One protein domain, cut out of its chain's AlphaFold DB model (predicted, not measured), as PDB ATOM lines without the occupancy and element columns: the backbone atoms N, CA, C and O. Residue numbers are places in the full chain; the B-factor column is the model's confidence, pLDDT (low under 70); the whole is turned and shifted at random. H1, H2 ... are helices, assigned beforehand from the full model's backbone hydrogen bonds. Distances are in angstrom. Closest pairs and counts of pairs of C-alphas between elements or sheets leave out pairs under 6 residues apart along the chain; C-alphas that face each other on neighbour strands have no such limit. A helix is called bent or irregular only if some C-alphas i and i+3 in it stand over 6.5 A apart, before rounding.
ATOM      1  N   LYS A   2     -31.258  21.240  37.536       63.25
ATOM      2  CA  LYS A   2     -30.173  20.843  36.615       63.25
ATOM      3  C   LYS A   2     -28.767  21.174  37.150       63.25
ATOM      4  O   LYS A   2     -27.910  20.302  37.182       63.25
ATOM      5  N   ASP A   3     -28.579  22.378  37.697       71.88
ATOM      6  CA  ASP A   3     -27.270  22.835  38.200       71.88
ATOM      7  C   ASP A   3     -26.724  22.014  39.376       71.88
ATOM      8  O   ASP A   3     -25.527  21.753  39.459       71.88
ATOM      9  N   GLN A   4     -27.593  21.560  40.283       73.38
ATOM     10  CA  GLN A   4     -27.172  20.746  41.430       73.38
ATOM     11  C   GLN A   4     -26.744  19.342  40.999       73.38
ATOM     12  O   GLN A   4     -25.826  18.771  41.584       73.38
ATOM     13  N   LEU A   5     -27.398  18.808  39.969       69.06
ATOM     14  CA  LEU A   5     -27.125  17.483  39.430       69.06
ATOM     15  C   LEU A   5     -25.817  17.477  38.632       69.06
ATOM     16  O   LEU A   5     -24.973  16.623  38.872       69.06
ATOM     17  N   MET A   6     -25.601  18.506  37.804       72.31
ATOM     18  CA  MET A   6     -24.326  18.783  37.125       72.31
ATOM     19  C   MET A   6     -23.168  18.935  38.122       72.31
ATOM     20  O   MET A   6     -22.117  18.327  37.961       72.31
ATOM     21  N   THR A   7     -23.388  19.666  39.217       78.44
ATOM     22  CA  THR A   7     -22.374  19.840  40.271       78.44
ATOM     23  C   THR A   7     -22.031  18.518  40.976       78.44
ATOM     24  O   THR A   7     -20.885  18.293  41.365       78.44
ATOM     25  N   ALA A   8     -23.011  17.636  41.196       76.00
ATOM     26  CA  ALA A   8     -22.781  16.330  41.821       76.00
ATOM     27  C   ALA A   8     -22.029  15.371  40.884       76.00
ATOM     28  O   ALA A   8     -21.135  14.647  41.319       76.00
ATOM     29  N   ALA A   9     -22.369  15.423  39.602       69.81
ATOM     30  CA  ALA A   9     -21.734  14.717  38.503       69.81
ATOM     31  C   ALA A   9     -20.245  15.060  38.333       69.81
ATOM     32  O   ALA A   9     -19.394  14.170  38.364       69.81
ATOM     33  N   GLU A  10     -19.927  16.355  38.247       73.19
ATOM     34  CA  GLU A  10     -18.548  16.847  38.158       73.19
ATOM     35  C   GLU A  10     -17.723  16.420  39.380       73.19
ATOM     36  O   GLU A  10     -16.578  15.988  39.248       73.19
ATOM     37  N   LYS A  11     -18.318  16.457  40.583       77.50
ATOM     38  CA  LYS A  11     -17.675  15.972  41.820       77.50
ATOM     39  C   LYS A  11     -17.409  14.466  41.824       77.50
ATOM     40  O   LYS A  11     -16.481  14.031  42.500       77.50
ATOM     41  N   ALA A  12     -18.210  13.683  41.106       77.06
ATOM     42  CA  ALA A  12     -18.022  12.244  40.950       77.06
ATOM     43  C   ALA A  12     -17.020  11.889  39.833       77.06
ATOM     44  O   ALA A  12     -16.730  10.711  39.635       77.06
ATOM     45  N   GLY A  13     -16.475  12.886  39.123       72.62
ATOM     46  CA  GLY A  13     -15.550  12.683  38.005       72.62
ATOM     47  C   GLY A  13     -16.224  12.141  36.745       72.62
ATOM     48  O   GLY A  13     -15.533  11.648  35.856       72.62
ATOM     49  N   ILE A  14     -17.556  12.210  36.671       74.88
ATOM     50  CA  ILE A  14     -18.317  11.764  35.509       74.88
ATOM     51  C   ILE A  14     -18.406  12.955  34.539       74.88
ATOM     52  O   ILE A  14     -18.790  14.050  34.972       74.88
ATOM     53  N   PRO A  15     -18.041  12.790  33.255       71.31
ATOM     54  CA  PRO A  15     -18.117  13.867  32.276       71.31
ATOM     55  C   PRO A  15     -19.545  14.406  32.173       71.31
ATOM     56  O   PRO A  15     -20.490  13.658  31.920       71.31
ATOM     57  N   ALA A  16     -19.702  15.720  32.336       65.06
ATOM     58  CA  ALA A  16     -20.992  16.402  32.241       65.06
ATOM     59  C   ALA A  16     -21.724  16.129  30.911       65.06
ATOM     60  O   ALA A  16     -22.952  16.161  30.857       65.06
ATOM     61  N   ASP A  17     -20.968  15.816  29.861       68.38
ATOM     62  CA  ASP A  17     -21.455  15.538  28.512       68.38
ATOM     63  C   ASP A  17     -22.191  14.189  28.422       68.38
ATOM     64  O   ASP A  17     -23.216  14.092  27.749       68.38
ATOM     65  N   GLU A  18     -21.719  13.166  29.146       62.50
ATOM     66  CA  GLU A  18     -22.377  11.849  29.233       62.50
ATOM     67  C   GLU A  18     -23.658  11.929  30.071       62.50
ATOM     68  O   GLU A  18     -24.667  11.285  29.789       62.50
ATOM     69  N   ILE A  19     -23.641  12.794  31.079       62.94
ATOM     70  CA  ILE A  19     -24.736  12.977  32.027       62.94
ATOM     71  C   ILE A  19     -25.855  13.829  31.443       62.94
ATOM     72  O   ILE A  19     -27.020  13.541  31.692       62.94
ATOM     73  N   ASN A  20     -25.543  14.861  30.656       64.81
ATOM     74  CA  ASN A  20     -26.569  15.720  30.059       64.81
ATOM     75  C   ASN A  20     -27.529  14.912  29.172       64.81
ATOM     76  O   ASN A  20     -28.739  15.100  29.277       64.81
ATOM     77  N   GLY A  21     -27.001  13.991  28.355       67.88
ATOM     78  CA  GLY A  21     -27.807  13.167  27.451       67.88
ATOM     79  C   GLY A  21     -28.689  12.146  28.176       67.88
ATOM     80  O   GLY A  21     -29.874  12.024  27.869       67.88
ATOM     81  N   GLU A  22     -28.151  11.438  29.174       69.25
ATOM     82  CA  GLU A  22     -28.947  10.474  29.948       69.25
ATOM     83  C   GLU A  22     -29.963  11.157  30.872       69.25
ATOM     84  O   GLU A  22     -31.097  10.694  31.012       69.25
ATOM     85  N   LEU A  23     -29.593  12.288  31.476       69.50
ATOM     86  CA  LEU A  23     -30.503  13.046  32.324       69.50
ATOM     87  C   LEU A  23     -31.660  13.647  31.540       69.50
ATOM     88  O   LEU A  23     -32.778  13.608  32.046       69.50
ATOM     89  N   GLU A  24     -31.429  14.185  30.339       72.50
ATOM     90  CA  GLU A  24     -32.524  14.671  29.489       72.50
ATOM     91  C   GLU A  24     -33.550  13.564  29.240       72.50
ATOM     92  O   GLU A  24     -34.738  13.778  29.480       72.50
ATOM     93  N   SER A  25     -33.100  12.347  28.923       74.88
ATOM     94  CA  SER A  25     -33.991  11.198  28.730       74.88
ATOM     95  C   SER A  25     -34.776  10.814  29.998       74.88
ATOM     96  O   SER A  25     -35.980  10.552  29.935       74.88
ATOM     97  N   VAL A  26     -34.139  10.821  31.176       78.50
ATOM     98  CA  VAL A  26     -34.818  10.525  32.453       78.50
ATOM     99  C   VAL A  26     -35.827  11.618  32.820       78.50
ATOM    100  O   VAL A  26     -36.931  11.309  33.279       78.50
ATOM    101  N   PHE A  27     -35.488  12.891  32.606       79.38
ATOM    102  CA  PHE A  27     -36.408  14.004  32.844       79.38
ATOM    103  C   PHE A  27     -37.613  13.948  31.901       79.38
ATOM    104  O   PHE A  27     -38.741  14.119  32.365       79.38
ATOM    105  N   GLU A  28     -37.409  13.647  30.617       78.94
ATOM    106  CA  GLU A  28     -38.494  13.439  29.652       78.94
ATOM    107  C   GLU A  28     -39.424  12.294  30.070       78.94
ATOM    108  O   GLU A  28     -40.647  12.454  30.052       78.94
ATOM    109  N   LEU A  29     -38.870  11.169  30.536       80.81
ATOM    110  CA  LEU A  29     -39.660  10.044  31.040       80.81
ATOM    111  C   LEU A  29     -40.509  10.438  32.258       80.81
ATOM    112  O   LEU A  29     -41.692  10.101  32.324       80.81
ATOM    113  N   ILE A  30     -39.932  11.168  33.218       79.44
ATOM    114  CA  ILE A  30     -40.653  11.641  34.410       79.44
ATOM    115  C   ILE A  30     -41.777  12.610  34.018       79.44
ATOM    116  O   ILE A  30     -42.881  12.523  34.558       79.44
ATOM    117  N   ILE A  31     -41.525  13.520  33.074       82.69
ATOM    118  CA  ILE A  31     -42.535  14.459  32.564       82.69
ATOM    119  C   ILE A  31     -43.681  13.700  31.886       82.69
ATOM    120  O   ILE A  31     -44.846  13.953  32.191       82.69
ATOM    121  N   GLU A  32     -43.371  12.734  31.023       85.69
ATOM    122  CA  GLU A  32     -44.368  11.934  30.308       85.69
ATOM    123  C   GLU A  32     -45.215  11.076  31.263       85.69
ATOM    124  O   GLU A  32     -46.433  10.978  31.104       85.69
ATOM    125  N   VAL A  33     -44.604  10.490  32.298       86.81
ATOM    126  CA  VAL A  33     -45.337   9.756  33.341       86.81
ATOM    127  C   VAL A  33     -46.279  10.689  34.103       86.81
ATOM    128  O   VAL A  33     -47.452  10.357  34.269       86.81
ATOM    129  N   ASN A  34     -45.807  11.867  34.517       78.38
ATOM    130  CA  ASN A  34     -46.643  12.846  35.214       78.38
ATOM    131  C   ASN A  34     -47.805  13.336  34.344       78.38
ATOM    132  O   ASN A  34     -48.928  13.439  34.834       78.38
ATOM    133  N   ARG A  35     -47.567  13.566  33.047       84.56
ATOM    134  CA  ARG A  35     -48.611  13.930  32.080       84.56
ATOM    135  C   ARG A  35     -49.693  12.856  31.992       84.56
ATOM    136  O   ARG A  35     -50.869  13.166  32.137       84.56
ATOM    137  N   ARG A  36     -49.306  11.585  31.848       84.19
ATOM    138  CA  ARG A  36     -50.253  10.455  31.801       84.19
ATOM    139  C   ARG A  36     -51.043  10.286  33.093       84.19
ATOM    140  O   ARG A  36     -52.197   9.874  33.054       84.19
ATOM    141  N   VAL A  37     -50.421  10.544  34.242       82.81
ATOM    142  CA  VAL A  37     -51.117  10.511  35.534       82.81
ATOM    143  C   VAL A  37     -52.120  11.659  35.619       82.81
ATOM    144  O   VAL A  37     -53.264  11.412  35.983       82.81
ATOM    145  N   ALA A  38     -51.741  12.873  35.218       76.06
ATOM    146  CA  ALA A  38     -52.645  14.020  35.186       76.06
ATOM    147  C   ALA A  38     -53.846  13.789  34.250       76.06
ATOM    148  O   ALA A  38     -54.982  13.979  34.669       76.06
ATOM    149  N   GLU A  39     -53.616  13.269  33.039       75.38
ATOM    150  CA  GLU A  39     -54.674  12.904  32.079       75.38
ATOM    151  C   GLU A  39     -55.638  11.835  32.631       75.38
ATOM    152  O   GLU A  39     -56.818  11.821  32.290       75.38
ATOM    153  N   ARG A  40     -55.162  10.934  33.501       67.00
ATOM    154  CA  ARG A  40     -56.008   9.925  34.165       67.00
ATOM    155  C   ARG A  40     -56.805  10.483  35.339       67.00
ATOM    156  O   ARG A  40     -57.871   9.953  35.627       67.00
ATOM    157  N   VAL A  41     -56.280  11.495  36.025       62.81
ATOM    158  CA  VAL A  41     -56.963  12.160  37.145       62.81
ATOM    159  C   VAL A  41     -58.064  13.096  36.638       62.81
ATOM    160  O   VAL A  41     -59.078  13.229  37.305       62.81
ATOM    161  N   ASP A  42     -57.915  13.671  35.442       58.59
ATOM    162  CA  ASP A  42     -58.914  14.565  34.827       58.59
ATOM    163  C   ASP A  42     -60.153  13.821  34.265       58.59
ATOM    164  O   ASP A  42     -61.141  14.436  33.867       58.59
ATOM    165  N   LEU A  43     -60.114  12.483  34.224       56.41
ATOM    166  CA  LEU A  43     -61.191  11.606  33.736       56.41
ATOM    167  C   LEU A  43     -61.967  10.883  34.859       56.41
ATOM    168  O   LEU A  43     -62.829  10.055  34.548       56.41
TER     169      LEU A  43
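AT A GLANCE: This is residues 2 to 43 of the 44 residues of an uncharacterized protein of Mesorhizobium sp. LNJC398B00 (UniProt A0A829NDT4). A short helix, H1, folds back at one end of a long helix, H2, and makes a lopsided helical hairpin whose long arm runs on well past the short one. The far part of H2, residues 28 to 41, and the two residues after it stick out free and make much of the length. The printed part has 42 residues, with two named helices in the order H1, H2 and no named strand, and its class is all helix. The whole is extended, with a radius of gyration of the C-alphas of 14.2 A, and it is a rod spanning 46 by 16 by 11 A.

HOW THE PARTS SIT: Begin at H1, residues 2 to 11, and go through the tight link of 4 residues into H2, residues 16 to 41. The two helices form a helical hairpin and run opposite ways. Their tilt is 37 degrees, only just steep. Look at Met 6 and Ala 16 for the place where they touch: these are their closest C-alphas, 6.4 A apart. H2 touches H1 with residues 16 to 19 alone. In H1 every O i to N i+4 pair is within hydrogen-bond range; in H2, 20 of 22 are.

IN THESE COORDINATES: Find C-alpha 2 at (-30.173, 20.843, 36.615), where H1 begins; from there it runs 14.4 A to C-alpha 11 at (-17.675, 15.972, 41.820). Pick up H2 at C-alpha 16, (-20.992, 16.402, 32.241), and go 36.6 A to C-alpha 41 at (-56.963, 12.160, 37.145). Neither helix is bent.

THE WHOLE: Look at Gly 13 and Leu 43 for the two C-alphas farthest apart, 45.9 A. The printed part has no cut. In the B-factor column, the mean pLDDT of the printed part is 73.3, and the model's confidence is low, under 70, at residues 2, 5 and 9, 16 to 23 and 40 to 43.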